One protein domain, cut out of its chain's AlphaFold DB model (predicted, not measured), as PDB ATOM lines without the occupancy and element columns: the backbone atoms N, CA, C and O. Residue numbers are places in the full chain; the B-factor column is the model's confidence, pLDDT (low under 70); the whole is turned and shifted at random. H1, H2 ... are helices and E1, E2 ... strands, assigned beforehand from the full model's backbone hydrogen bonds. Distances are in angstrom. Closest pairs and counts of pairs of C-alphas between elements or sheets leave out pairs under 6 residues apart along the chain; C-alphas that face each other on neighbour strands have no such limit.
ATOM      1  N   LEU A  11     133.858  67.144 -12.307       93.56
ATOM      2  CA  LEU A  11     135.078  67.334 -13.091       93.56
ATOM      3  C   LEU A  11     134.955  68.593 -13.957       93.56
ATOM      4  O   LEU A  11     133.980  68.729 -14.700       93.56
ATOM      5  N   VAL A  12     135.943  69.486 -13.888       92.75
ATOM      6  CA  VAL A  12     136.025  70.703 -14.714       92.75
ATOM      7  C   VAL A  12     137.278  70.634 -15.588       92.75
ATOM      8  O   VAL A  12     138.397  70.749 -15.102       92.75
ATOM      9  N   GLY A  13     137.089  70.439 -16.894       91.06
ATOM     10  CA  GLY A  13     138.169  70.225 -17.870       91.06
ATOM     11  C   GLY A  13     138.895  71.488 -18.362       91.06
ATOM     12  O   GLY A  13     139.377  71.481 -19.492       91.06
ATOM     13  N   GLY A  14     138.914  72.570 -17.579       87.69
ATOM     14  CA  GLY A  14     139.515  73.855 -17.970       87.69
ATOM     15  C   GLY A  14     138.691  74.679 -18.970       87.69
ATOM     16  O   GLY A  14     137.547  74.339 -19.277       87.69
ATOM     17  N   ASP A  15     139.275  75.771 -19.471       87.19
ATOM     18  CA  ASP A  15     138.662  76.754 -20.380       87.19
ATOM     19  C   ASP A  15     137.374  77.396 -19.833       87.19
ATOM     20  O   ASP A  15     136.419  77.690 -20.559       87.19
ATOM     21  N   VAL A  16     137.342  77.647 -18.526       86.81
ATOM     22  CA  VAL A  16     136.251  78.356 -17.853       86.81
ATOM     23  C   VAL A  16     136.316  79.843 -18.180       86.81
ATOM     24  O   VAL A  16     135.335  80.423 -18.657       86.81
ATOM     25  N   SER A  17     137.452  80.489 -17.911       81.38
ATOM     26  CA  SER A  17     137.640  81.895 -18.253       81.38
ATOM     27  C   SER A  17     139.090  82.340 -18.158       81.38
ATOM     28  O   SER A  17     139.804  82.040 -17.209       81.38
ATOM     29  N   ALA A  18     139.457  83.197 -19.101       74.75
ATOM     30  CA  ALA A  18     140.704  83.943 -19.092       74.75
ATOM     31  C   ALA A  18     140.655  85.138 -18.102       74.75
ATOM     32  O   ALA A  18     141.677  85.694 -17.705       74.75
ATOM     33  N   ASN A  19     139.447  85.547 -17.686       78.00
ATOM     34  CA  ASN A  19     139.227  86.620 -16.723       78.00
ATOM     35  C   ASN A  19     139.028  86.048 -15.310       78.00
ATOM     36  O   ASN A  19     138.113  85.260 -15.070       78.00
ATOM     37  N   TYR A  20     139.849  86.516 -14.368       75.50
ATOM     38  CA  TYR A  20     139.832  86.065 -12.976       75.50
ATOM     39  C   TYR A  20     138.474  86.259 -12.278       75.50
ATOM     40  O   TYR A  20     137.992  85.344 -11.622       75.50
ATOM     41  N   GLU A  21     137.818  87.410 -12.445       79.69
ATOM     42  CA  GLU A  21     136.525  87.680 -11.797       79.69
ATOM     43  C   GLU A  21     135.413  86.778 -12.350       79.69
ATOM     44  O   GLU A  21     134.513  86.356 -11.624       79.69
ATOM     45  N   CYS A  22     135.451  86.477 -13.652       82.44
ATOM     46  CA  CYS A  22     134.506  85.548 -14.269       82.44
ATOM     47  C   CYS A  22     134.715  84.118 -13.770       82.44
ATOM     48  O   CYS A  22     133.739  83.408 -13.526       82.44
ATOM     49  N   LEU A  23     135.972  83.711 -13.619       82.44
ATOM     50  CA  LEU A  23     136.330  82.415 -13.072       82.44
ATOM     51  C   LEU A  23     135.867  82.273 -11.616       82.44
ATOM     52  O   LEU A  23     135.211  81.289 -11.289       82.44
ATOM     53  N   GLU A  24     136.155  83.258 -10.763       80.31
ATOM     54  CA  GLU A  24     135.711  83.273  -9.364       80.31
ATOM     55  C   GLU A  24     134.186  83.107  -9.296       80.31
ATOM     56  O   GLU A  24     133.688  82.134  -8.736       80.31
ATOM     57  N   LYS A  25     133.429  83.932 -10.032       85.12
ATOM     58  CA  LYS A  25     131.960  83.828 -10.100       85.12
ATOM     59  C   LYS A  25     131.444  82.474 -10.587       85.12
ATOM     60  O   LYS A  25     130.346  82.065 -10.189       85.12
ATOM     61  N   PHE A  26     132.171  81.803 -11.478       87.31
ATOM     62  CA  PHE A  26     131.806  80.461 -11.923       87.31
ATOM     63  C   PHE A  26     131.897  79.463 -10.765       87.31
ATOM     64  O   PHE A  26     130.927  78.742 -10.522       87.31
ATOM     65  N   TYR A  27     133.012  79.455 -10.030       85.62
ATOM     66  CA  TYR A  27     133.192  78.561  -8.886       85.62
ATOM     67  C   TYR A  27     132.258  78.912  -7.720       85.62
ATOM     68  O   TYR A  27     131.726  77.988  -7.106       85.62
ATOM     69  N   ASP A  28     131.940  80.191  -7.493       82.06
ATOM     70  CA  ASP A  28     130.905  80.628  -6.538       82.06
ATOM     71  C   ASP A  28     129.558  79.996  -6.874       82.06
ATOM     72  O   ASP A  28     128.934  79.315  -6.058       82.06
ATOM     73  N   SER A  29     129.127  80.183  -8.123       85.25
ATOM     74  CA  SER A  29     127.833  79.703  -8.601       85.25
ATOM     75  C   SER A  29     127.759  78.176  -8.567       85.25
ATOM     76  O   SER A  29     126.713  77.606  -8.244       85.25
ATOM     77  N   LEU A  30     128.865  77.504  -8.895       85.81
ATOM     78  CA  LEU A  30     128.978  76.052  -8.853       85.81
ATOM     79  C   LEU A  30     128.914  75.530  -7.412       85.81
ATOM     80  O   LEU A  30     128.137  74.615  -7.133       85.81
ATOM     81  N   ASN A  31     129.665  76.134  -6.492       81.81
ATOM     82  CA  ASN A  31     129.655  75.794  -5.072       81.81
ATOM     83  C   ASN A  31     128.260  76.002  -4.464       81.81
ATOM     84  O   ASN A  31     127.729  75.091  -3.829       81.81
ATOM     85  N   ASP A  32     127.606  77.132  -4.738       79.44
ATOM     86  CA  ASP A  32     126.243  77.404  -4.274       79.44
ATOM     87  C   ASP A  32     125.239  76.377  -4.806       79.44
ATOM     88  O   ASP A  32     124.395  75.871  -4.052       79.44
ATOM     89  N   ALA A  33     125.338  76.026  -6.092       79.88
ATOM     90  CA  ALA A  33     124.488  75.018  -6.715       79.88
ATOM     91  C   ALA A  33     124.716  73.621  -6.113       79.88
ATOM     92  O   ALA A  33     123.749  72.893  -5.867       79.88
ATOM     93  N   MET A  34     125.969  73.248  -5.840       80.06
ATOM     94  CA  MET A  34     126.333  71.961  -5.239       80.06
ATOM     95  C   MET A  34     125.943  71.883  -3.761       80.06
ATOM     96  O   MET A  34     125.310  70.911  -3.352       80.06
ATOM     97  N   SER A  35     126.222  72.924  -2.980       73.00
ATOM     98  CA  SER A  35     125.849  73.042  -1.563       73.00
ATOM     99  C   SER A  35     124.332  73.035  -1.369       73.00
ATOM    100  O   SER A  35     123.802  72.433  -0.435       73.00
ATOM    101  N   SER A  36     123.611  73.665  -2.297       70.12
ATOM    102  CA  SER A  36     122.150  73.655  -2.343       70.12
ATOM    103  C   SER A  36     121.563  72.340  -2.847       70.12
ATOM    104  O   SER A  36     120.358  72.117  -2.680       70.12
ATOM    105  N   SER A  37     122.371  71.497  -3.498       71.00
ATOM    106  CA  SER A  37     121.901  70.266  -4.112       71.00
ATOM    107  C   SER A  37     121.719  69.177  -3.060       71.00
ATOM    108  O   SER A  37     122.668  68.781  -2.375       71.00
ATOM    109  N   PRO A  38     120.516  68.590  -2.976       60.41
ATOM    110  CA  PRO A  38     120.284  67.465  -2.093       60.41
ATOM    111  C   PRO A  38     121.138  66.235  -2.469       60.41
ATOM    112  O   PRO A  38     121.397  65.375  -1.631       60.41
ATOM    113  N   ILE A  39     121.587  66.121  -3.718       61.81
ATOM    114  CA  ILE A  39     122.447  65.013  -4.151       61.81
ATOM    115  C   ILE A  39     123.855  65.188  -3.561       61.81
ATOM    116  O   ILE A  39     124.422  64.244  -3.023       61.81
ATOM    117  N   TYR A  40     124.386  66.409  -3.595       65.88
ATOM    118  CA  TYR A  40     125.795  66.712  -3.330       65.88
ATOM    119  C   TYR A  40     126.100  67.142  -1.880       65.88
ATOM    120  O   TYR A  40     127.268  67.164  -1.482       65.88
ATOM    121  N   SER A  41     125.076  67.404  -1.060       54.28
ATOM    122  CA  SER A  41     125.233  67.834   0.335       54.28
ATOM    123  C   SER A  41     126.099  66.849   1.156       54.28
ATOM    124  O   SER A  41     125.713  65.689   1.327       54.28
ATOM    125  N   ASN A  42     127.240  67.322   1.678       54.91
ATOM    126  CA  ASN A  42     128.228  66.639   2.545       54.91
ATOM    127  C   ASN A  42     129.189  65.628   1.883       54.91
ATOM    128  O   ASN A  42     129.926  64.953   2.604       54.91
ATOM    129  N   ARG A  43     129.188  65.459   0.553       63.47
ATOM    130  CA  ARG A  43     130.090  64.491  -0.121       63.47
ATOM    131  C   ARG A  43     130.761  64.997  -1.385       63.47
ATOM    132  O   ARG A  43     131.712  64.370  -1.845       63.47
ATOM    133  N   ALA A  44     130.238  66.067  -1.957       71.31
ATOM    134  CA  ALA A  44     130.726  66.563  -3.219       71.31
ATOM    135  C   ALA A  44     132.045  67.302  -3.053       71.31
ATOM    136  O   ALA A  44     132.317  67.891  -2.010       71.31
ATOM    137  N   TYR A  45     132.842  67.233  -4.102       86.56
ATOM    138  CA  TYR A  45     134.064  67.987  -4.260       86.56
ATOM    139  C   TYR A  45     134.266  68.244  -5.750       86.56
ATOM    140  O   TYR A  45     133.664  67.564  -6.592       86.56
ATOM    141  N   ILE A  46     135.060  69.254  -6.061       90.06
ATOM    142  CA  ILE A  46     135.352  69.664  -7.429       90.06
ATOM    143  C   ILE A  46     136.798  69.287  -7.732       90.06
ATOM    144  O   ILE A  46     137.682  69.527  -6.916       90.06
ATOM    145  N   VAL A  47     137.032  68.678  -8.890       93.62
ATOM    146  CA  VAL A  47     138.378  68.427  -9.411       93.62
ATOM    147  C   VAL A  47     138.487  69.114 -10.762       93.62
ATOM    148  O   VAL A  47     137.734  68.809 -11.689       93.62
ATOM    149  N   SER A  48     139.415  70.052 -10.852       93.00
ATOM    150  CA  SER A  48     139.611  70.914 -12.007       93.00
ATOM    151  C   SER A  48     141.002  70.726 -12.595       93.00
ATOM    152  O   SER A  48     141.937  70.382 -11.880       93.00
ATOM    153  N   VAL A  49     141.136  71.005 -13.887       90.94
ATOM    154  CA  VAL A  49     142.424  71.190 -14.571       90.94
ATOM    155  C   VAL A  49     142.426  72.523 -15.308       90.94
ATOM    156  O   VAL A  49     141.367  73.123 -15.519       90.94
ATOM    157  N   PHE A  50     143.606  72.986 -15.705       84.69
ATOM    158  CA  PHE A  50     143.741  74.165 -16.553       84.69
ATOM    159  C   PHE A  50     143.366  73.886 -18.001       84.69
ATOM    160  O   PHE A  50     143.621  72.793 -18.504       84.69
ATOM    161  N   GLY A  51     142.796  74.890 -18.665       83.06
ATOM    162  CA  GLY A  51     142.721  74.965 -20.116       83.06
ATOM    163  C   GLY A  51     143.547  76.124 -20.662       83.06
ATOM    164  O   GLY A  51     144.158  76.898 -19.918       83.06
ATOM    165  N   ASN A  52     143.525  76.253 -21.985       79.38
ATOM    166  CA  ASN A  52     144.243  77.288 -22.718       79.38
ATOM    167  C   ASN A  52     143.896  78.696 -22.245       79.38
ATOM    168  O   ASN A  52     144.742  79.575 -22.273       79.38
ATOM    169  N   HIS A  53     142.655  78.971 -21.856       76.44
ATOM    170  CA  HIS A  53     142.268  80.318 -21.442       76.44
ATOM    171  C   HIS A  53     142.884  80.713 -20.100       76.44
ATOM    172  O   HIS A  53     143.267  81.871 -19.914       76.44
ATOM    173  N   GLU A  54     143.004  79.757 -19.184       74.19
ATOM    174  CA  GLU A  54     143.667  79.969 -17.905       74.19
ATOM    175  C   GLU A  54     145.191  80.119 -18.073       74.19
ATOM    176  O   GLU A  54     145.797  80.954 -17.393       74.19
ATOM    177  N   THR A  55     145.804  79.376 -19.006       66.75
ATOM    178  CA  THR A  55     147.264  79.357 -19.223       66.75
ATOM    179  C   THR A  55     147.767  80.373 -20.253       66.75
ATOM    180  O   THR A  55     148.848  80.935 -20.076       66.75
ATOM    181  N   ALA A  56     146.975  80.758 -21.254       58.91
ATOM    182  CA  ALA A  56     147.338  81.792 -22.233       58.91
ATOM    183  C   ALA A  56     147.603  83.153 -21.564       58.91
ATOM    184  O   ALA A  56     148.479  83.906 -21.994       58.91
ATOM    185  N   PHE A  57     146.927  83.450 -20.447       50.59
ATOM    186  CA  PHE A  57     147.204  84.632 -19.616       50.59
ATOM    187  C   PHE A  57     148.550  84.578 -18.876       50.59
ATOM    188  O   PHE A  57     149.023  85.610 -18.372       50.59
ATOM    189  N   MET A  58     149.142  83.392 -18.752       51.25
ATOM    190  CA  MET A  58     150.471  83.167 -18.186       51.25
ATOM    191  C   MET A  58     151.561  83.271 -19.260       51.25
ATOM    192  O   MET A  58     152.669  83.693 -18.935       51.25
ATOM    193  N   GLU A  59     151.229  82.964 -20.515       48.75
ATOM    194  CA  GLU A  59     152.165  82.924 -21.642       48.75
ATOM    195  C   GLU A  59     152.288  84.251 -22.427       48.75
ATOM    196  O   GLU A  59     153.390  84.596 -22.851       48.75
ATOM    197  N   TRP A  60     151.208  85.033 -22.594       45.44
ATOM    198  CA  TRP A  60     151.172  86.147 -23.574       45.44
ATOM    199  C   TRP A  60     151.306  87.564 -22.989       45.44
ATOM    200  O   TRP A  60     151.349  88.542 -23.736       45.44
ATOM    201  N   GLY A  61     151.440  87.701 -21.668       48.16
ATOM    202  CA  GLY A  61     151.518  89.016 -21.020       48.16
ATOM    203  C   GLY A  61     150.206  89.793 -21.100       48.16
ATOM    204  O   GLY A  61     149.161  89.225 -21.397       48.16
ATOM    205  N   ASP A  62     150.234  91.081 -20.746       45.91
ATOM    206  CA  ASP A  62     149.101  91.962 -21.062       45.91
ATOM    207  C   ASP A  62     148.926  92.068 -22.592       45.91
ATOM    208  O   ASP A  62     149.769  91.582 -23.348       45.91
ATOM    209  N   ASP A  63     147.857  92.723 -23.054       46.78
ATOM    210  CA  ASP A  63     147.472  92.908 -24.470       46.78
ATOM    211  C   ASP A  63     148.580  93.483 -25.400       46.78
ATOM    212  O   ASP A  63     148.333  93.775 -26.571       46.78
ATOM    213  N   ARG A  64     149.802  93.697 -24.893       46.41
ATOM    214  CA  ARG A  64     150.977  94.244 -25.579       46.41
ATOM    215  C   ARG A  64     152.081  93.214 -25.859       46.41
ATOM    216  O   ARG A  64     153.130  93.615 -26.362       46.41
ATOM    217  N   GLY A  65     151.873  91.924 -25.580       45.62
ATOM    218  CA  GLY A  65     152.719  90.836 -26.099       45.62
ATOM    219  C   GLY A  65     154.160  90.813 -25.572       45.62
ATOM    220  O   GLY A  65     155.081  90.463 -26.310       45.62
ATOM    221  N   GLN A  66     154.389  91.213 -24.317       46.88
ATOM    222  CA  GLN A  66     155.703  91.063 -23.679       46.88
ATOM    223  C   GLN A  66     155.817  89.720 -22.951       46.88
ATOM    224  O   GLN A  66     154.922  89.348 -22.194       46.88
ATOM    225  N   HIS A  67     156.955  89.036 -23.135       51.00
ATOM    226  CA  HIS A  67     157.329  87.839 -22.376       51.00
ATOM    227  C   HIS A  67     157.134  88.059 -20.869       51.00
ATOM    228  O   HIS A  67     157.678  88.996 -20.280       51.00
ATOM    229  N   VAL A  68     156.363  87.172 -20.249       51.91
ATOM    230  CA  VAL A  68     156.022  87.237 -18.828       51.91
ATOM    231  C   VAL A  68     157.183  86.704 -17.984       51.91
ATOM    232  O   VAL A  68     157.676  85.609 -18.235       51.91
ATOM    233  N   ASP A  69     157.620  87.458 -16.964       50.12
ATOM    234  CA  ASP A  69     158.586  86.966 -15.963       50.12
ATOM    235  C   ASP A  69     158.038  85.659 -15.341       50.12
ATOM    236  O   ASP A  69     156.906  85.664 -14.844       50.12
ATOM    237  N   PRO A  70     158.803  84.553 -15.299       51.12
ATOM    238  CA  PRO A  70     158.374  83.292 -14.679       51.12
ATOM    239  C   PRO A  70     157.885  83.416 -13.221       51.12
ATOM    240  O   PRO A  70     157.099  82.610 -12.727       51.12
ATOM    241  N   ARG A  71     158.306  84.451 -12.484       48.34
ATOM    242  CA  ARG A  71     157.787  84.746 -11.135       48.34
ATOM    243  C   ARG A  71     156.382  85.345 -11.166       48.34
ATOM    244  O   ARG A  71     155.642  85.225 -10.190       48.34
ATOM    245  N   PHE A  72     156.018  86.016 -12.253       48.31
ATOM    246  CA  PHE A  72     154.690  86.578 -12.476       48.31
ATOM    247  C   PHE A  72     153.695  85.496 -12.912       48.31
ATOM    248  O   PHE A  72     152.566  85.502 -12.421       48.31
ATOM    249  N   SER A  73     154.124  84.523 -13.728       60.81
ATOM    250  CA  SER A  73     153.310  83.343 -14.055       60.81
ATOM    251  C   SER A  73     153.026  82.499 -12.807       60.81
ATOM    252  O   SER A  73     151.861  82.229 -12.527       60.81
ATOM    253  N   LYS A  74     154.033  82.219 -11.963       64.19
ATOM    254  CA  LYS A  74     153.829  81.513 -10.683       64.19
ATOM    255  C   LYS A  74     152.861  82.237  -9.738       64.19
ATOM    256  O   LYS A  74     151.973  81.620  -9.170       64.19
ATOM    257  N   LYS A  75     152.968  83.564  -9.592       64.88
ATOM    258  CA  LYS A  75     152.028  84.336  -8.751       64.88
ATOM    259  C   LYS A  75     150.585  84.277  -9.255       64.88
ATOM    260  O   LYS A  75     149.671  84.250  -8.430       64.88
ATOM    261  N   LYS A  76     150.386  84.307 -10.577       63.94
ATOM    262  CA  LYS A  76     149.067  84.162 -11.207       63.94
ATOM    263  C   LYS A  76     148.520  82.753 -11.016       63.94
ATOM    264  O   LYS A  76     147.375  82.628 -10.602       63.94
ATOM    265  N   PHE A  77     149.349  81.735 -11.225       71.06
ATOM    266  CA  PHE A  77     149.018  80.344 -10.937       71.06
ATOM    267  C   PHE A  77     148.572  80.166  -9.483       71.06
ATOM    268  O   PHE A  77     147.481  79.676  -9.221       71.06
ATOM    269  N   ASP A  78     149.355  80.673  -8.528       74.44
ATOM    270  CA  ASP A  78     149.006  80.595  -7.111       74.44
ATOM    271  C   ASP A  78     147.715  81.373  -6.801       74.44
ATOM    272  O   ASP A  78     146.959  80.992  -5.913       74.44
ATOM    273  N   ALA A  79     147.454  82.491  -7.488       70.31
ATOM    274  CA  ALA A  79     146.214  83.253  -7.327       70.31
ATOM    275  C   ALA A  79     145.006  82.487  -7.866       70.31
ATOM    276  O   ALA A  79     143.959  82.477  -7.230       70.31
ATOM    277  N   LEU A  80     145.178  81.818  -8.997       72.69
ATOM    278  CA  LEU A  80     144.176  80.992  -9.637       72.69
ATOM    279  C   LEU A  80     143.855  79.747  -8.801       72.69
ATOM    280  O   LEU A  80     142.691  79.490  -8.496       72.69
ATOM    281  N   ARG A  81     144.886  79.047  -8.321       79.25
ATOM    282  CA  ARG A  81     144.744  77.957  -7.352       79.25
ATOM    283  C   ARG A  81     144.053  78.440  -6.077       79.25
ATOM    284  O   ARG A  81     143.105  77.807  -5.637       79.25
ATOM    285  N   ARG A  82     144.416  79.610  -5.537       78.12
ATOM    286  CA  ARG A  82     143.699  80.210  -4.393       78.12
ATOM    287  C   ARG A  82     142.239  80.552  -4.692       78.12
ATOM    288  O   ARG A  82     141.426  80.424  -3.789       78.12
ATOM    289  N   ALA A  83     141.899  80.987  -5.900       71.44
ATOM    290  CA  ALA A  83     140.510  81.274  -6.261       71.44
ATOM    291  C   ALA A  83     139.656  80.002  -6.291       71.44
ATOM    292  O   ALA A  83     138.497  80.026  -5.893       71.44
ATOM    293  N   ILE A  84     140.249  78.897  -6.748       76.62
ATOM    294  CA  ILE A  84     139.568  77.610  -6.893       76.62
ATOM    295  C   ILE A  84     139.518  76.854  -5.560       76.62
ATOM    296  O   ILE A  84     138.473  76.319  -5.212       76.62
ATOM    297  N   GLU A  85     140.623  76.811  -4.815       81.38
ATOM    298  CA  GLU A  85     140.776  76.001  -3.594       81.38
ATOM    299  C   GLU A  85     140.556  76.792  -2.294       81.38
ATOM    300  O   GLU A  85     140.255  76.217  -1.249       81.38
ATOM    301  N   GLY A  86     140.773  78.108  -2.327       65.88
ATOM    302  CA  GLY A  86     140.812  78.981  -1.152       65.88
ATOM    303  C   GLY A  86     139.531  79.770  -0.898       65.88
ATOM    304  O   GLY A  86     139.535  80.662  -0.044       65.88
ATOM    305  N   HIS A  87     138.446  79.486  -1.620       64.06
ATOM    306  CA  HIS A  87     137.169  80.153  -1.386       64.06
ATOM    307  C   HIS A  87     136.616  79.788   0.009       64.06
ATOM    308  O   HIS A  87     136.918  78.720   0.549       64.06
ATOM    309  N   PRO A  88     135.798  80.635   0.650       55.56
ATOM    310  CA  PRO A  88     135.057  80.255   1.855       55.56
ATOM    311  C   PRO A  88     134.080  79.090   1.574       55.56
ATOM    312  O   PRO A  88     132.929  79.291   1.195       55.56
ATOM    313  N   HIS A  89     134.535  77.847   1.750       59.44
ATOM    314  CA  HIS A  89     133.845  76.675   1.207       59.44
ATOM    315  C   HIS A  89     132.986  75.875   2.203       59.44
ATOM    316  O   HIS A  89     133.392  75.567   3.324       59.44
ATOM    317  N   LEU A  90     131.821  75.435   1.704       59.91
ATOM    318  CA  LEU A  90     131.074  74.250   2.154       59.91
ATOM    319  C   LEU A  90     131.436  72.982   1.333       59.91
ATOM    320  O   LEU A  90     131.016  71.885   1.708       59.91
ATOM    321  N   VAL A  91     132.180  73.121   0.222       74.12
ATOM    322  CA  VAL A  91     132.545  72.063  -0.749       74.12
ATOM    323  C   VAL A  91     134.045  72.126  -1.062       74.12
ATOM    324  O   VAL A  91     134.529  73.173  -1.479       74.12
ATOM    325  N   ASP A  92     134.765  71.013  -0.910       83.19
ATOM    326  CA  ASP A  92     136.206  70.943  -1.204       83.19
ATOM    327  C   ASP A  92     136.483  71.041  -2.717       83.19
ATOM    328  O   ASP A  92     135.772  70.428  -3.517       83.19
ATOM    329  N   SER A  93     137.540  71.752  -3.115       87.62
ATOM    330  CA  SER A  93     137.939  71.923  -4.521       87.62
ATOM    331  C   SER A  93     139.437  71.671  -4.697       87.62
ATOM    332  O   SER A  93     140.220  72.020  -3.817       87.62
ATOM    333  N   PHE A  94     139.822  71.059  -5.818       90.44
ATOM    334  CA  PHE A  94     141.198  70.661  -6.130       90.44
ATOM    335  C   PHE A  94     141.541  71.053  -7.566       90.44
ATOM    336  O   PHE A  94     140.790  70.712  -8.482       90.44
ATOM    337  N   LEU A  95     142.666  71.735  -7.772       90.69
ATOM    338  CA  LEU A  95     143.135  72.139  -9.097       90.69
ATOM    339  C   LEU A  95     144.424  71.404  -9.463       90.69
ATOM    340  O   LEU A  95     145.493  71.749  -8.965       90.69
ATOM    341  N   LEU A  96     144.307  70.422 -10.355       91.75
ATOM    342  CA  LEU A  96     145.393  69.526 -10.737       91.75
ATOM    343  C   LEU A  96     146.218  70.083 -11.900       91.75
ATOM    344  O   LEU A  96     145.659  70.515 -12.912       91.75
ATOM    345  N   ASP A  97     147.540  70.001 -11.759       88.88
ATOM    346  CA  ASP A  97     148.521  70.407 -12.772       88.88
ATOM    347  C   ASP A  97     149.668  69.399 -12.883       88.88
ATOM    348  O   ASP A  97     150.660  69.489 -12.164       88.88
ATOM    349  N   ASN A  98     149.491  68.384 -13.732       91.62
ATOM    350  CA  ASN A  98     150.334  67.183 -13.769       91.62
ATOM    351  C   ASN A  98     150.375  66.459 -12.408       91.62
ATOM    352  O   ASN A  98     151.386  65.886 -12.001       91.62
ATOM    353  N   GLU A  99     149.250  66.479 -11.695       94.88
ATOM    354  CA  GLU A  99     149.114  65.952 -10.339       94.88
ATOM    355  C   GLU A  99     148.175  64.742 -10.306       94.88
ATOM    356  O   GLU A  99     147.260  64.591 -11.125       94.88
ATOM    357  N   LEU A 100     148.378  63.884  -9.306       97.00
ATOM    358  CA  LEU A 100     147.570  62.694  -9.075       97.00
ATOM    359  C   LEU A 100     146.703  62.885  -7.834       97.00
ATOM    360  O   LEU A 100     147.195  62.901  -6.707       97.00
ATOM    361  N   PHE A 101     145.397  63.000  -8.039       96.94
ATOM    362  CA  PHE A 101     144.410  63.027  -6.971       96.94
ATOM    363  C   PHE A 101     143.978  61.610  -6.594       96.94
ATOM    364  O   PHE A 101     143.652  60.789  -7.459       96.94
ATOM    365  N   ILE A 102     143.902  61.347  -5.289       94.25
ATOM    366  CA  ILE A 102     143.508  60.055  -4.736       94.25
ATOM    367  C   ILE A 102     142.441  60.258  -3.656       94.25
ATOM    368  O   ILE A 102     142.609  61.050  -2.730       94.25
ATOM    369  N   GLU A 103     141.340  59.510  -3.746       90.12
ATOM    370  CA  GLU A 103     140.320  59.419  -2.695       90.12
ATOM    371  C   GLU A 103     140.325  58.023  -2.069       90.12
ATOM    372  O   GLU A 103     140.211  57.015  -2.768       90.12
ATOM    373  N   TYR A 104     140.347  57.967  -0.742       85.94
ATOM    374  CA  TYR A 104     140.238  56.744   0.049       85.94
ATOM    375  C   TYR A 104     138.903  56.706   0.800       85.94
ATOM    376  O   TYR A 104     138.447  57.717   1.357       85.94
ATOM    377  N   ASN A 105     138.297  55.520   0.899       74.62
ATOM    378  CA  ASN A 105     137.219  55.295   1.860       74.62
ATOM    379  C   ASN A 105     137.841  55.118   3.250       74.62
ATOM    380  O   ASN A 105     138.618  54.197   3.476       74.62
ATOM    381  N   GLY A 106     137.487  55.976   4.205       62.50
ATOM    382  CA  GLY A 106     137.796  55.706   5.606       62.50
ATOM    383  C   GLY A 106     136.781  54.753   6.239       62.50
ATOM    384  O   GLY A 106     135.736  54.438   5.670       62.50
ATOM    385  N   MET A 107     137.052  54.356   7.487       52.66
ATOM    386  CA  MET A 107     136.195  53.461   8.288       52.66
ATOM    387  C   MET A 107     134.740  53.938   8.449       52.66
ATOM    388  O   MET A 107     133.865  53.164   8.827       52.66
ATOM    389  N   SER A 108     134.473  55.222   8.202       53.75
ATOM    390  CA  SER A 108     133.126  55.776   8.167       53.75
ATOM    391  C   SER A 108     132.852  56.340   6.784       53.75
ATOM    392  O   SER A 108     133.661  57.094   6.248       53.75
ATOM    393  N   ARG A 109     131.640  56.108   6.270       53.34
ATOM    394  CA  ARG A 109     131.109  56.750   5.051       53.34
ATOM    395  C   ARG A 109     131.119  58.288   5.077       53.34
ATOM    396  O   ARG A 109     130.788  58.904   4.067       53.34
ATOM    397  N   PHE A 110     131.412  58.890   6.229       51.22
ATOM    398  CA  PHE A 110     131.552  60.332   6.438       51.22
ATOM    399  C   PHE A 110     133.006  60.803   6.564       51.22
ATOM    400  O   PHE A 110     133.251  62.003   6.575       51.22
ATOM    401  N   LYS A 111     133.971  59.885   6.674       59.41
ATOM    402  CA  LYS A 111     135.402  60.186   6.744       59.41
ATOM    403  C   LYS A 111     136.061  59.653   5.483       59.41
ATOM    404  O   LYS A 111     136.531  58.522   5.467       59.41
ATOM    405  N   ARG A 112     136.062  60.452   4.421       72.19
ATOM    406  CA  ARG A 112     136.920  60.196   3.263       72.19
ATOM    407  C   ARG A 112     138.218  60.957   3.437       72.19
ATOM    408  O   ARG A 112     138.204  62.087   3.922       72.19
ATOM    409  N   HIS A 113     139.319  60.319   3.075       83.12
ATOM    410  CA  HIS A 113     140.610  60.981   3.001       83.12
ATOM    411  C   HIS A 113     140.916  61.246   1.533       83.12
ATOM    412  O   HIS A 113     140.658  60.390   0.688       83.12
ATOM    413  N   ARG A 114     141.416  62.441   1.236       88.38
ATOM    414  CA  ARG A 114     141.808  62.847  -0.108       88.38
ATOM    415  C   ARG A 114     143.239  63.342  -0.044       88.38
ATOM    416  O   ARG A 114     143.585  64.055   0.898       88.38
ATOM    417  N   SER A 115     144.036  62.961  -1.025       91.50
ATOM    418  CA  SER A 115     145.408  63.419  -1.187       91.50
ATOM    419  C   SER A 115     145.653  63.826  -2.634       91.50
ATOM    420  O   SER A 115     144.981  63.356  -3.553       91.50
ATOM    421  N   VAL A 116     146.616  64.723  -2.815       94.25
ATOM    422  CA  VAL A 116     147.148  65.108  -4.120       94.25
ATOM    423  C   VAL A 116     148.648  64.856  -4.068       94.25
ATOM    424  O   VAL A 116     149.303  65.269  -3.110       94.25
ATOM    425  N   ILE A 117     149.172  64.133  -5.054       95.56
ATOM    426  CA  ILE A 117     150.607  63.913  -5.238       95.56
ATOM    427  C   ILE A 117     151.073  64.837  -6.362       95.56
ATOM    428  O   ILE A 117     150.499  64.815  -7.453       95.56
ATOM    429  N   GLY A 118     152.084  65.655  -6.068       93.75
ATOM    430  CA  GLY A 118     152.675  66.602  -7.012       93.75
ATOM    431  C   GLY A 118     153.449  65.914  -8.136       93.75
ATOM    432  O   GLY A 118     153.948  64.806  -7.950       93.75
ATOM    433  N   GLU A 119     153.620  66.593  -9.271       92.25
ATOM    434  CA  GLU A 119     154.402  66.101 -10.417       92.25
ATOM    435  C   GLU A 119     155.799  65.587 -10.017       92.25
ATOM    436  O   GLU A 119     156.166  64.449 -10.317       92.25
ATOM    437  N   ASP A 120     156.576  66.407  -9.301       91.88
ATOM    438  CA  ASP A 120     157.933  66.045  -8.876       91.88
ATOM    439  C   ASP A 120     157.952  64.827  -7.946       91.88
ATOM    440  O   ASP A 120     158.848  63.980  -8.039       91.88
ATOM    441  N   ASP A 121     156.950  64.708  -7.076       95.06
ATOM    442  CA  ASP A 121     156.813  63.568  -6.177       95.06
ATOM    443  C   ASP A 121     156.459  62.301  -6.963       95.06
ATOM    444  O   ASP A 121     157.062  61.261  -6.723       95.06
ATOM    445  N   ILE A 122     155.550  62.366  -7.944       95.56
ATOM    446  CA  ILE A 122     155.198  61.209  -8.788       95.56
ATOM    447  C   ILE A 122     156.433  60.686  -9.527       95.56
ATOM    448  O   ILE A 122     156.692  59.480  -9.547       95.56
ATOM    449  N   LEU A 123     157.199  61.592 -10.135       94.12
ATOM    450  CA  LEU A 123     158.335  61.233 -10.981       94.12
ATOM    451  C   LEU A 123     159.549  60.754 -10.179       94.12
ATOM    452  O   LEU A 123     160.300  59.906 -10.663       94.12
ATOM    453  N   SER A 124     159.751  61.276  -8.967       94.69
ATOM    454  CA  SER A 124     160.859  60.864  -8.095       94.69
ATOM    455  C   SER A 124     160.552  59.621  -7.255       94.69
ATOM    456  O   SER A 124     161.479  58.912  -6.860       94.69
ATOM    457  N   MET A 125     159.275  59.333  -6.994       95.62
ATOM    458  CA  MET A 125     158.843  58.187  -6.198       95.62
ATOM    459  C   MET A 125     159.125  56.858  -6.910       95.62
ATOM    460  O   MET A 125     158.992  56.717  -8.135       95.62
ATOM    461  N   SER A 126     159.521  55.847  -6.132       97.00
ATOM    462  CA  SER A 126     159.672  54.492  -6.661       97.00
ATOM    463  C   SER A 126     158.315  53.950  -7.128       97.00
ATOM    464  O   SER A 126     157.257  54.385  -6.670       97.00
ATOM    465  N   GLU A 127     158.322  53.009  -8.072       96.06
ATOM    466  CA  GLU A 127     157.073  52.379  -8.523       96.06
ATOM    467  C   GLU A 127     156.361  51.630  -7.391       96.06
ATOM    468  O   GLU A 127     155.134  51.634  -7.336       96.06
ATOM    469  N   ASP A 128     157.115  51.032  -6.467       94.50
ATOM    470  CA  ASP A 128     156.554  50.294  -5.336       94.50
ATOM    471  C   ASP A 128     155.874  51.227  -4.328       94.50
ATOM    472  O   ASP A 128     154.733  50.969  -3.945       94.50
ATOM    473  N   ASP A 129     156.506  52.353  -3.978       94.06
ATOM    474  CA  ASP A 129     155.910  53.350  -3.077       94.06
ATOM    475  C   ASP A 129     154.654  53.985  -3.697       94.06
ATOM    476  O   ASP A 129     153.649  54.213  -3.015       94.06
ATOM    477  N   LEU A 130     154.685  54.262  -5.009       94.88
ATOM    478  CA  LEU A 130     153.527  54.814  -5.711       94.88
ATOM    479  C   LEU A 130     152.388  53.790  -5.769       94.88
ATOM    480  O   LEU A 130     151.238  54.144  -5.509       94.88
ATOM    481  N   ARG A 131     152.694  52.515  -6.029       93.19
ATOM    482  CA  ARG A 131     151.706  51.427  -5.988       93.19
ATOM    483  C   ARG A 131     151.092  51.282  -4.596       93.19
ATOM    484  O   ARG A 131     149.879  51.133  -4.483       93.19
ATOM    485  N   GLU A 132     151.890  51.399  -3.535       88.75
ATOM    486  CA  GLU A 132     151.396  51.373  -2.154       88.75
ATOM    487  C   GLU A 132     150.419  52.528  -1.877       88.75
ATOM    488  O   GLU A 132     149.364  52.319  -1.274       88.75
ATOM    489  N   ARG A 133     150.705  53.736  -2.384       89.62
ATOM    490  CA  ARG A 133     149.789  54.887  -2.266       89.62
ATOM    491  C   ARG A 133     148.451  54.649  -2.963       89.62
ATOM    492  O   ARG A 133     147.438  55.178  -2.501       89.62
ATOM    493  N   LEU A 134     148.435  53.890  -4.054       90.81
ATOM    494  CA  LEU A 134     147.230  53.619  -4.843       90.81
ATOM    495  C   LEU A 134     146.438  52.407  -4.355       90.81
ATOM    496  O   LEU A 134     145.247  52.327  -4.639       90.81
ATOM    497  N   LEU A 135     147.053  51.521  -3.569       83.38
ATOM    498  CA  LEU A 135     146.475  50.233  -3.194       83.38
ATOM    499  C   LEU A 135     145.059  50.349  -2.610       83.38
ATOM    500  O   LEU A 135     144.202  49.558  -2.950       83.38
ATOM    501  N   GLN A 136     144.783  51.343  -1.764       82.06
ATOM    502  CA  GLN A 136     143.468  51.519  -1.120       82.06
ATOM    503  C   GLN A 136     142.590  52.589  -1.789       82.06
ATOM    504  O   GLN A 136     141.580  53.030  -1.223       82.06
ATOM    505  N   ALA A 137     142.993  53.064  -2.967       88.38
ATOM    506  CA  ALA A 137     142.309  54.140  -3.652       88.38
ATOM    507  C   ALA A 137     140.934  53.686  -4.144       88.38
ATOM    508  O   ALA A 137     140.762  52.696  -4.846       88.38
ATOM    509  N   THR A 138     139.927  54.480  -3.807       87.12
ATOM    510  CA  THR A 138     138.565  54.327  -4.329       87.12
ATOM    511  C   THR A 138     138.330  55.191  -5.549       87.12
ATOM    512  O   THR A 138     137.469  54.855  -6.354       87.12
ATOM    513  N   THR A 139     139.102  56.265  -5.720       91.12
ATOM    514  CA  THR A 139     139.123  57.117  -6.913       91.12
ATOM    515  C   THR A 139     140.557  57.561  -7.166       91.12
ATOM    516  O   THR A 139     141.220  58.012  -6.237       91.12
ATOM    517  N   ILE A 140     141.003  57.444  -8.417       95.50
ATOM    518  CA  ILE A 140     142.304  57.919  -8.895       95.50
ATOM    519  C   ILE A 140     142.023  58.835 -10.088       95.50
ATOM    520  O   ILE A 140     141.384  58.401 -11.053       95.50
ATOM    521  N   ILE A 141     142.445  60.096 -10.000       97.62
ATOM    522  CA  ILE A 141     142.321  61.077 -11.084       97.62
ATOM    523  C   ILE A 141     143.708  61.637 -11.371       97.62
ATOM    524  O   ILE A 141     144.290  62.303 -10.521       97.62
ATOM    525  N   LEU A 142     144.221  61.378 -12.569       97.88
ATOM    526  CA  LEU A 142     145.419  62.027 -13.082       97.88
ATOM    527  C   LEU A 142     144.987  63.272 -13.860       97.88
ATOM    528  O   LEU A 142     144.227  63.149 -14.823       97.88
ATOM    529  N   GLY A 143     145.429  64.450 -13.421       96.06
ATOM    530  CA  GLY A 143     144.965  65.734 -13.942       96.06
ATOM    531  C   GLY A 143     146.085  66.630 -14.457       96.06
ATOM    532  O   GLY A 143     147.118  66.752 -13.809       96.06
ATOM    533  N   GLY A 144     145.873  67.287 -15.597       91.44
ATOM    534  CA  GLY A 144     146.774  68.311 -16.136       91.44
ATOM    535  C   GLY A 144     146.211  68.980 -17.389       91.44
ATOM    536  O   GLY A 144     145.134  68.623 -17.857       91.44
ATOM    537  N   GLU A 145     146.916  69.952 -17.966       87.00
ATOM    538  CA  GLU A 145     146.457  70.613 -19.201       87.00
ATOM    539  C   GLU A 145     146.515  69.665 -20.417       87.00
ATOM    540  O   GLU A 145     145.625  69.674 -21.277       87.00
ATOM    541  N   GLY A 146     147.549  68.818 -20.478       81.56
ATOM    542  CA  GLY A 146     147.787  67.893 -21.591       81.56
ATOM    543  C   GLY A 146     148.315  68.575 -22.861       81.56
ATOM    544  O   GLY A 146     148.011  68.140 -23.966       81.56
ATOM    545  N   ASN A 147     149.064  69.668 -22.757       75.50
ATOM    546  CA  ASN A 147     149.636  70.325 -23.932       75.50
ATOM    547  C   ASN A 147     151.057  69.809 -24.228       75.50
ATOM    548  O   ASN A 147     151.840  69.578 -23.306       75.50
ATOM    549  N   VAL A 148     151.407  69.640 -25.506       61.44
ATOM    550  CA  VAL A 148     152.801  69.447 -25.936       61.44
ATOM    551  C   VAL A 148     153.306  70.808 -26.360       61.44
ATOM    552  O   VAL A 148     153.038  71.259 -27.471       61.44
ATOM    553  N   HIS A 149     154.043  71.483 -25.480       54.50
ATOM    554  CA  HIS A 149     154.744  72.698 -25.879       54.50
ATOM    555  C   HIS A 149     155.887  72.316 -26.831       54.50
ATOM    556  O   HIS A 149     157.018  72.067 -26.408       54.50
ATOM    557  N   GLU A 150     155.601  72.264 -28.135       39.53
ATOM    558  CA  GLU A 150     156.625  72.232 -29.179       39.53
ATOM    559  C   GLU A 150     157.461  73.522 -29.082       39.53
ATOM    560  O   GLU A 150     157.104  74.561 -29.630       39.53
ATOM    561  N   GLY A 151     158.568  73.488 -28.331       37.94
ATOM    562  CA  GLY A 151     159.539  74.590 -28.299       37.94
ATOM    563  C   GLY A 151     160.239  74.864 -26.968       37.94
ATOM    564  O   GLY A 151     161.267  75.537 -26.977       37.94
ATOM    565  N   PHE A 152     159.761  74.328 -25.841       35.97
ATOM    566  CA  PHE A 152     160.424  74.491 -24.541       35.97
ATOM    567  C   PHE A 152     160.916  73.145 -24.007       35.97
ATOM    568  O   PHE A 152     160.257  72.479 -23.215       35.97
ATOM    569  N   SER A 153     162.121  72.757 -24.426       33.41
ATOM    570  CA  SER A 153     162.881  71.661 -23.824       33.41
ATOM    571  C   SER A 153     163.220  72.009 -22.365       33.41
ATOM    572  O   SER A 153     164.269  72.597 -22.094       33.41
ATOM    573  N   GLY A 154     162.314  71.726 -21.428       39.06
ATOM    574  CA  GLY A 154     162.538  71.995 -20.004       39.06
ATOM    575  C   GLY A 154     161.309  71.960 -19.096       39.06
ATOM    576  O   GLY A 154     161.489  71.778 -17.895       39.06
ATOM    577  N   LEU A 155     160.086  72.095 -19.625       43.94
ATOM    578  CA  LEU A 155     158.867  71.778 -18.873       43.94
ATOM    579  C   LEU A 155     158.560  70.301 -19.115       43.94
ATOM    580  O   LEU A 155     158.439  69.875 -20.264       43.94
ATOM    581  N   ARG A 156     158.562  69.508 -18.042       55.12
ATOM    582  CA  ARG A 156     158.266  68.076 -18.108       55.12
ATOM    583  C   ARG A 156     156.848  67.889 -18.639       55.12
ATOM    584  O   ARG A 156     155.960  68.697 -18.379       55.12
ATOM    585  N   SER A 157     156.676  66.887 -19.490       74.25
ATOM    586  CA  SER A 157     155.427  66.714 -20.217       74.25
ATOM    587  C   SER A 157     154.440  65.937 -19.351       74.25
ATOM    588  O   SER A 157     154.831  64.998 -18.660       74.25
ATOM    589  N   PHE A 158     153.144  66.250 -19.440       87.94
ATOM    590  CA  PHE A 158     152.092  65.416 -18.842       87.94
ATOM    591  C   PHE A 158     152.253  63.927 -19.218       87.94
ATOM    592  O   PHE A 158     151.913  63.044 -18.433       87.94
ATOM    593  N   SER A 159     152.837  63.647 -20.394       89.50
ATOM    594  CA  SER A 159     153.180  62.296 -20.842       89.50
ATOM    595  C   SER A 159     154.116  61.560 -19.878       89.50
ATOM    596  O   SER A 159     153.923  60.371 -19.661       89.50
ATOM    597  N   ASP A 160     155.099  62.226 -19.271       90.44
ATOM    598  CA  ASP A 160     156.050  61.572 -18.358       90.44
ATOM    599  C   ASP A 160     155.344  61.094 -17.080       90.44
ATOM    600  O   ASP A 160     155.534  59.962 -16.624       90.44
ATOM    601  N   VAL A 161     154.468  61.938 -16.529       93.38
ATOM    602  CA  VAL A 161     153.632  61.598 -15.370       93.38
ATOM    603  C   VAL A 161     152.631  60.499 -15.733       93.38
ATOM    604  O   VAL A 161     152.448  59.555 -14.963       93.38
ATOM    605  N   TYR A 162     152.020  60.588 -16.918       95.75
ATOM    606  CA  TYR A 162     151.110  59.573 -17.441       95.75
ATOM    607  C   TYR A 162     151.777  58.201 -17.530       95.75
ATOM    608  O   TYR A 162     151.254  57.247 -16.959       95.75
ATOM    609  N   GLU A 163     152.941  58.098 -18.174       94.94
ATOM    610  CA  GLU A 163     153.658  56.827 -18.331       94.94
ATOM    611  C   GLU A 163     154.092  56.259 -16.971       94.94
ATOM    612  O   GLU A 163     153.968  55.056 -16.715       94.94
ATOM    613  N   LYS A 164     154.512  57.125 -16.037       95.88
ATOM    614  CA  LYS A 164     154.838  56.713 -14.667       95.88
ATOM    615  C   LYS A 164     153.624  56.125 -13.947       95.88
ATOM    616  O   LYS A 164     153.730  55.046 -13.367       95.88
ATOM    617  N   VAL A 165     152.469  56.785 -13.992       96.81
ATOM    618  CA  VAL A 165     151.235  56.277 -13.362       96.81
ATOM    619  C   VAL A 165     150.751  55.010 -14.071       96.81
ATOM    620  O   VAL A 165     150.333  54.056 -13.416       96.81
ATOM    621  N   LEU A 166     150.864  54.952 -15.399       97.00
ATOM    622  CA  LEU A 166     150.498  53.790 -16.204       97.00
ATOM    623  C   LEU A 166     151.301  52.547 -15.803       97.00
ATOM    624  O   LEU A 166     150.723  51.468 -15.687       97.00
ATOM    625  N   SER A 167     152.598  52.697 -15.514       95.94
ATOM    626  CA  SER A 167     153.462  51.584 -15.090       95.94
ATOM    627  C   SER A 167     152.992  50.885 -13.803       95.94
ATOM    628  O   SER A 167     153.201  49.681 -13.636       95.94
ATOM    629  N   VAL A 168     152.306  51.611 -12.911       96.12
ATOM    630  CA  VAL A 168     151.872  51.095 -11.601       96.12
ATOM    631  C   VAL A 168     150.376  50.803 -11.515       96.12
ATOM    632  O   VAL A 168     150.002  49.931 -10.736       96.12
ATOM    633  N   ALA A 169     149.549  51.492 -12.309       94.62
ATOM    634  CA  ALA A 169     148.085  51.492 -12.210       94.62
ATOM    635  C   ALA A 169     147.383  51.030 -13.502       94.62
ATOM    636  O   ALA A 169     146.232  51.383 -13.770       94.62
ATOM    637  N   LYS A 170     148.076  50.253 -14.347       94.38
ATOM    638  CA  LYS A 170     147.546  49.743 -15.628       94.38
ATOM    639  C   LYS A 170     146.251  48.930 -15.494       94.38
ATOM    640  O   LYS A 170     145.457  48.902 -16.433       94.38
ATOM    641  N   ASP A 171     146.071  48.257 -14.358       90.88
ATOM    642  CA  ASP A 171     144.939  47.366 -14.080       90.88
ATOM    643  C   ASP A 171     143.849  48.078 -13.256       90.88
ATOM    644  O   ASP A 171     142.744  47.561 -13.088       90.88
ATOM    645  N   ASP A 172     144.131  49.299 -12.791       89.88
ATOM    646  CA  ASP A 172     143.197  50.137 -12.051       89.88
ATOM    647  C   ASP A 172     142.303  50.966 -12.978       89.88
ATOM    648  O   ASP A 172     142.619  51.270 -14.130       89.88
ATOM    649  N   ARG A 173     141.169  51.415 -12.434       91.75
ATOM    650  CA  ARG A 173     140.249  52.340 -13.111       91.75
ATOM    651  C   ARG A 173     140.660  53.793 -12.843       91.75
ATOM    652  O   ARG A 173     140.069  54.450 -11.979       91.75
ATOM    653  N   VAL A 174     141.642  54.289 -13.593       96.31
ATOM    654  CA  VAL A 174     142.118  55.685 -13.524       96.31
ATOM    655  C   VAL A 174     141.273  56.599 -14.418       96.31
ATOM    656  O   VAL A 174     140.914  56.237 -15.541       96.31
ATOM    657  N   ILE A 175     140.948  57.795 -13.918       97.88
ATOM    658  CA  ILE A 175     140.375  58.882 -14.721       97.88
ATOM    659  C   ILE A 175     141.518  59.806 -15.142       97.88
ATOM    660  O   ILE A 175     142.155  60.422 -14.294       97.88
ATOM    661  N   VAL A 176     141.758  59.932 -16.441       98.00
ATOM    662  CA  VAL A 176     142.693  60.902 -17.013       98.00
ATOM    663  C   VAL A 176     141.897  62.143 -17.390       98.00
ATOM    664  O   VAL A 176     141.182  62.143 -18.392       98.00
ATOM    665  N   LEU A 177     141.974  63.179 -16.561       97.69
ATOM    666  CA  LEU A 177     141.312  64.460 -16.788       97.69
ATOM    667  C   LEU A 177     142.318  65.425 -17.410       97.69
ATOM    668  O   LEU A 177     143.261  65.849 -16.756       97.69
ATOM    669  N   THR A 178     142.116  65.779 -18.672       95.12
ATOM    670  CA  THR A 178     142.988  66.730 -19.374       95.12
ATOM    671  C   THR A 178     142.167  67.758 -20.121       95.12
ATOM    672  O   THR A 178     141.030  67.479 -20.491       95.12
ATOM    673  N   HIS A 179     142.694  68.956 -20.361       93.12
ATOM    674  CA  HIS A 179     141.990  69.876 -21.250       93.12
ATOM    675  C   HIS A 179     142.101  69.405 -22.704       93.12
ATOM    676  O   HIS A 179     141.090  69.242 -23.398       93.12
ATOM    677  N   HIS A 180     143.323  69.115 -23.147       91.31
ATOM    678  CA  HIS A 180     143.593  68.595 -24.481       91.31
ATOM    679  C   HIS A 180     143.380  67.076 -24.555       91.31
ATOM    680  O   HIS A 180     143.726  66.354 -23.621       91.31
ATOM    681  N   PRO A 181     142.831  66.552 -25.666       92.38
ATOM    682  CA  PRO A 181     142.664  65.111 -25.841       92.38
ATOM    683  C   PRO A 181     144.015  64.381 -25.816       92.38
ATOM    684  O   PRO A 181     145.027  64.949 -26.209       92.38
ATOM    685  N   MET A 182     144.015  63.091 -25.452       91.69
ATOM    686  CA  MET A 182     145.237  62.266 -25.375       91.69
ATOM    687  C   MET A 182     146.114  62.332 -26.626       91.69
ATOM    688  O   MET A 182     147.331  62.415 -26.518       91.69
ATOM    689  N   SER A 183     145.501  62.387 -27.810       89.38
ATOM    690  CA  SER A 183     146.212  62.512 -29.086       89.38
ATOM    691  C   SER A 183     147.085  63.767 -29.208       89.38
ATOM    692  O   SER A 183     147.901  63.841 -30.118       89.38
ATOM    693  N   SER A 184     146.874  64.773 -28.356       86.81
ATOM    694  CA  SER A 184     147.696  65.982 -28.310       86.81
ATOM    695  C   SER A 184     149.004  65.779 -27.552       86.81
ATOM    696  O   SER A 184     149.922  66.555 -27.778       86.81
ATOM    697  N   TRP A 185     149.091  64.781 -26.666       88.50
ATOM    698  CA  TRP A 185     150.214  64.622 -25.736       88.50
ATOM    699  C   TRP A 185     150.783  63.214 -25.606       88.50
ATOM    700  O   TRP A 185     151.839  63.047 -25.007       88.50
ATOM    701  N   SER A 186     150.148  62.212 -26.207       88.50
ATOM    702  CA  SER A 186     150.690  60.863 -26.323       88.50
ATOM    703  C   SER A 186     150.362  60.268 -27.690       88.50
ATOM    704  O   SER A 186     149.273  60.463 -28.235       88.50
ATOM    705  N   ALA A 187     151.326  59.527 -28.240       86.19
ATOM    706  CA  ALA A 187     151.148  58.716 -29.443       86.19
ATOM    707  C   ALA A 187     150.733  57.265 -29.121       86.19
ATOM    708  O   ALA A 187     150.459  56.494 -30.040       86.19
ATOM    709  N   SER A 188     150.714  56.890 -27.838       89.00
ATOM    710  CA  SER A 188     150.351  55.553 -27.370       89.00
ATOM    711  C   SER A 188     148.849  55.299 -27.504       89.00
ATOM    712  O   SER A 188     148.033  56.225 -27.527       89.00
ATOM    713  N   GLU A 189     148.460  54.026 -27.554       92.75
ATOM    714  CA  GLU A 189     147.047  53.672 -27.455       92.75
ATOM    715  C   GLU A 189     146.513  53.916 -26.031       92.75
ATOM    716  O   GLU A 189     147.221  53.655 -25.055       92.75
ATOM    717  N   PRO A 190     145.256  54.372 -25.881       95.94
ATOM    718  CA  PRO A 190     144.635  54.515 -24.569       95.94
ATOM    719  C   PRO A 190     144.562  53.173 -23.825       95.94
ATOM    720  O   PRO A 190     144.056  52.192 -24.368       95.94
ATOM    721  N   ASN A 191     144.999  53.140 -22.563       97.31
ATOM    722  CA  ASN A 191     144.855  51.971 -21.688       97.31
ATOM    723  C   ASN A 191     143.379  51.528 -21.554       97.31
ATOM    724  O   ASN A 191     142.502  52.340 -21.247       97.31
ATOM    725  N   SER A 192     143.140  50.226 -21.730       96.06
ATOM    726  CA  SER A 192     141.834  49.550 -21.730       96.06
ATOM    727  C   SER A 192     141.017  49.708 -20.447       96.06
ATOM    728  O   SER A 192     139.791  49.661 -20.468       96.06
ATOM    729  N   ASN A 193     141.677  49.888 -19.307       94.75
ATOM    730  CA  ASN A 193     141.023  50.014 -18.012       94.75
ATOM    731  C   ASN A 193     140.715  51.468 -17.652       94.75
ATOM    732  O   ASN A 193     140.070  51.705 -16.634       94.75
ATOM    733  N   TRP A 194     141.140  52.454 -18.443       97.38
ATOM    734  CA  TRP A 194     141.111  53.865 -18.050       97.38
ATOM    735  C   TRP A 194     139.970  54.653 -18.711       97.38
ATOM    736  O   TRP A 194     139.380  54.245 -19.714       97.38
ATOM    737  N   ILE A 195     139.632  55.796 -18.107       97.56
ATOM    738  CA  ILE A 195     138.613  56.736 -18.590       97.56
ATOM    739  C   ILE A 195     139.302  58.058 -18.917       97.56
ATOM    740  O   ILE A 195     139.823  58.715 -18.024       97.56
ATOM    741  N   TYR A 196     139.265  58.473 -20.175       97.50
ATOM    742  CA  TYR A 196     139.876  59.707 -20.654       97.50
ATOM    743  C   TYR A 196     138.799  60.770 -20.813       97.50
ATOM    744  O   TYR A 196     137.844  60.578 -21.567       97.50
ATOM    745  N   VAL A 197     138.942  61.880 -20.095       97.06
ATOM    746  CA  VAL A 197     137.994  62.994 -20.078       97.06
ATOM    747  C   VAL A 197     138.702  64.239 -20.589       97.06
ATOM    748  O   VAL A 197     139.686  64.664 -19.984       97.06
ATOM    749  N   SER A 198     138.206  64.823 -21.685       94.69
ATOM    750  CA  SER A 198     138.820  66.017 -22.269       94.69
ATOM    751  C   SER A 198     137.862  67.051 -22.863       94.69
ATOM    752  O   SER A 198     136.663  66.821 -23.034       94.69
ATOM    753  N   GLY A 199     138.407  68.221 -23.192       89.56
ATOM    754  CA  GLY A 199     137.714  69.320 -23.858       89.56
ATOM    755  C   GLY A 199     138.400  69.707 -25.169       89.56
ATOM    756  O   GLY A 199     138.588  68.861 -26.052       89.56
ATOM    757  N   HIS A 200     138.731  70.997 -25.286       90.19
ATOM    758  CA  HIS A 200     139.509  71.652 -26.348       90.19
ATOM    759  C   HIS A 200     138.906  71.644 -27.765       90.19
ATOM    760  O   HIS A 200     138.757  72.670 -28.419       90.19
ATOM    761  N   THR A 201     138.491  70.482 -28.259       89.38
ATOM    762  CA  THR A 201     138.029  70.300 -29.645       89.38
ATOM    763  C   THR A 201     136.645  70.891 -29.920       89.38
ATOM    764  O   THR A 201     136.197  70.920 -31.068       89.38
ATOM    765  N   HIS A 202     135.929  71.292 -28.864       88.50
ATOM    766  CA  HIS A 202     134.519  71.691 -28.878       88.50
ATOM    767  C   HIS A 202     133.569  70.620 -29.446       88.50
ATOM    768  O   HIS A 202     132.413  70.919 -29.767       88.50
ATOM    769  N   LYS A 203     134.028  69.370 -29.547       88.44
ATOM    770  CA  LYS A 203     133.255  68.231 -30.040       88.44
ATOM    771  C   LYS A 203     132.903  67.307 -28.886       88.44
ATOM    772  O   LYS A 203     133.722  67.006 -28.022       88.44
ATOM    773  N   ARG A 204     131.666  66.820 -28.915       90.12
ATOM    774  CA  ARG A 204     131.183  65.820 -27.964       90.12
ATOM    775  C   ARG A 204     131.590  64.428 -28.427       90.12
ATOM    776  O   ARG A 204     131.357  64.085 -29.584       90.12
ATOM    777  N   SER A 205     132.116  63.631 -27.511       90.50
ATOM    778  CA  SER A 205     132.389  62.210 -27.702       90.50
ATOM    779  C   SER A 205     132.026  61.460 -26.428       90.50
ATOM    780  O   SER A 205     132.294  61.934 -25.328       90.50
ATOM    781  N   ALA A 206     131.408  60.295 -26.570       94.94
ATOM    782  CA  ALA A 206     131.223  59.334 -25.493       94.94
ATOM    783  C   ALA A 206     131.248  57.949 -26.134       94.94
ATOM    784  O   ALA A 206     130.275  57.549 -26.773       94.94
ATOM    785  N   ARG A 207     132.394  57.273 -26.060       94.69
ATOM    786  CA  ARG A 207     132.589  55.966 -26.692       94.69
ATOM    787  C   ARG A 207     133.528  55.093 -25.879       94.69
ATOM    788  O   ARG A 207     134.482  55.597 -25.296       94.69
ATOM    789  N   GLU A 208     133.259  53.802 -25.903       95.44
ATOM    790  CA  GLU A 208     134.192  52.758 -25.495       95.44
ATOM    791  C   GLU A 208     134.930  52.284 -26.752       95.44
ATOM    792  O   GLU A 208     134.309  52.093 -27.802       95.44
ATOM    793  N   LEU A 209     136.256  52.205 -26.688       94.69
ATOM    794  CA  LEU A 209     137.084  51.681 -27.771       94.69
ATOM    795  C   LEU A 209     137.043  50.149 -27.769       94.69
ATOM    796  O   LEU A 209     136.669  49.536 -26.775       94.69
ATOM    797  N   GLU A 210     137.479  49.519 -28.860       93.81
ATOM    798  CA  GLU A 210     137.521  48.048 -28.964       93.81
ATOM    799  C   GLU A 210     138.380  47.397 -27.873       93.81
ATOM    800  O   GLU A 210     138.092  46.285 -27.437       93.81
ATOM    801  N   ASN A 211     139.407  48.104 -27.398       92.56
ATOM    802  CA  ASN A 211     140.252  47.639 -26.306       92.56
ATOM    803  C   ASN A 211     139.620  47.837 -24.910       92.56
ATOM    804  O   ASN A 211     140.214  47.394 -23.940       92.56
ATOM    805  N   GLY A 212     138.454  48.480 -24.787       93.44
ATOM    806  CA  GLY A 212     137.755  48.750 -23.519       93.44
ATOM    807  C   GLY A 212     137.978  50.149 -22.927       93.44
ATOM    808  O   GLY A 212     137.288  50.538 -21.981       93.44
ATOM    809  N   ALA A 213     138.902  50.946 -23.478       96.00
ATOM    810  CA  ALA A 213     139.160  52.300 -22.990       96.00
ATOM    811  C   ALA A 213     137.953  53.218 -23.231       96.00
ATOM    812  O   ALA A 213     137.352  53.208 -24.307       96.00
ATOM    813  N   ILE A 214     137.622  54.075 -22.263       97.00
ATOM    814  CA  ILE A 214     136.470  54.981 -22.368       97.00
ATOM    815  C   ILE A 214     136.957  56.389 -22.716       97.00
ATOM    816  O   ILE A 214     137.734  56.976 -21.970       97.00
ATOM    817  N   ILE A 215     136.467  56.958 -23.821       96.81
ATOM    818  CA  ILE A 215     136.805  58.310 -24.291       96.81
ATOM    819  C   ILE A 215     135.585  59.225 -24.180       96.81
ATOM    820  O   ILE A 215     134.602  59.075 -24.919       96.81
ATOM    821  N   LEU A 216     135.679  60.209 -23.290       96.81
ATOM    822  CA  LEU A 216     134.662  61.215 -23.016       96.81
ATOM    823  C   LEU A 216     135.199  62.603 -23.371       96.81
ATOM    824  O   LEU A 216     136.239  63.024 -22.877       96.81
ATOM    825  N   SER A 217     134.468  63.346 -24.195       93.31
ATOM    826  CA  SER A 217     134.752  64.760 -24.428       93.31
ATOM    827  C   SER A 217     133.482  65.589 -24.479       93.31
ATOM    828  O   SER A 217     132.432  65.119 -24.936       93.31
ATOM    829  N   ASP A 218     133.568  66.840 -24.028       88.50
ATOM    830  CA  ASP A 218     132.462  67.788 -24.140       88.50
ATOM    831  C   ASP A 218     132.735  68.907 -25.152       88.50
ATOM    832  O   ASP A 218     133.867  69.266 -25.468       88.50
TER     833      ASP A 218
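This is residues 11 to 218 of the 497 residues of an uncharacterized protein of Clostridiaceae bacterium (UniProt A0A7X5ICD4). A twisted wall of seven strands has H6 packed along one face, with short H4 and H5 next to H6; partly face to face with the wall's other face is a small sheet, E1 and E2, with H3 and, more loosely, H1 on its far side. Helical hairpin H2 and H3 reaches away from the sheets, and residues 150 to 155 stick out. The printed part has 208 residues with six named helices and nine named strands, in the order H1 E1 H2 H3 E2 E3 E4 H4 H5 E5 H6 E6 E7 E8 E9; its class is mixed, helices and strands. The large sheet, order E4 E3 E5 E6 E7 E9 E8, is mixed and the small one parallel; the whole is compact, radius of gyration of the C-alphas 17.4 A, spanning 51 by 43 by 35 A.

Start at E5, residues 137 to 144: it is antiparallel to E3, 99 to 105 (N 101 to O 141, 2.8 A), and parallel to E6, 174 to 178 (N 177 to O 142, 2.8 A). E3 forms a hairpin with edge strand E4, 112 to 117 (N 104 to O 113, 2.8 A). Beyond E6 find parallel E7, 195 to 198 (N 176 to O 195, 2.8 A), then parallel E9, 214 to 217 (N 196 to O 214, 2.8 A), in a hairpin with edge strand E8, 205 to 208 (N 217 to O 205, 2.8 A). H6, 158 to 169, makes two layers, helix on one face of the sheet, at a height over the sheet of 9.5 A; E5, H6, E6 is a strand-helix-strand unit, two parallel neighbour strands with a helix between them along the chain, and its crossover is right-handed. H4, 119 to 124, and H5, 127 to 134, only graze the sheet; both touch H6, closest C-alphas Leu 123 and Val 161, 6.4 A, and Arg 131 and Val 168, 5.6 A. Parallel E1, 45 to 49, and E2, 92 to 96 (N 48 to O 94, 2.8 A), make a sandwich, two sheets face to face, with the large sheet, their facing parts 8.8 A centre to centre. H3, 70 to 85, touches H2, 52 to 59, at Met 58 and Ser 73, closest C-alphas 5.0 A, and H1, 20 to 35, at Glu 24 and Ala 83, 6.1 A. Every O i to N i+4 pair is within hydrogen-bond range in H1, H3, H4 and H5, against 2 of 4 in H2 and 7 of 8 in H6.

Find C-alpha 20 at (139.832, 86.065, -12.976), where H1 begins its 22.3 A; H3 measures 22.0 A, E3 20.1 A and E5 19.4 A. E9 ends at C-alpha 217, (134.752, 64.760, -24.428).

The C-alphas farthest apart, Arg 64 and Met 107, are 55.0 A apart. The printed part has no cut; links E5 to H6 and E6 to E7 are long. Mean pLDDT of the printed part is 80.5, with 48 residues under 70, among them 55 to 76.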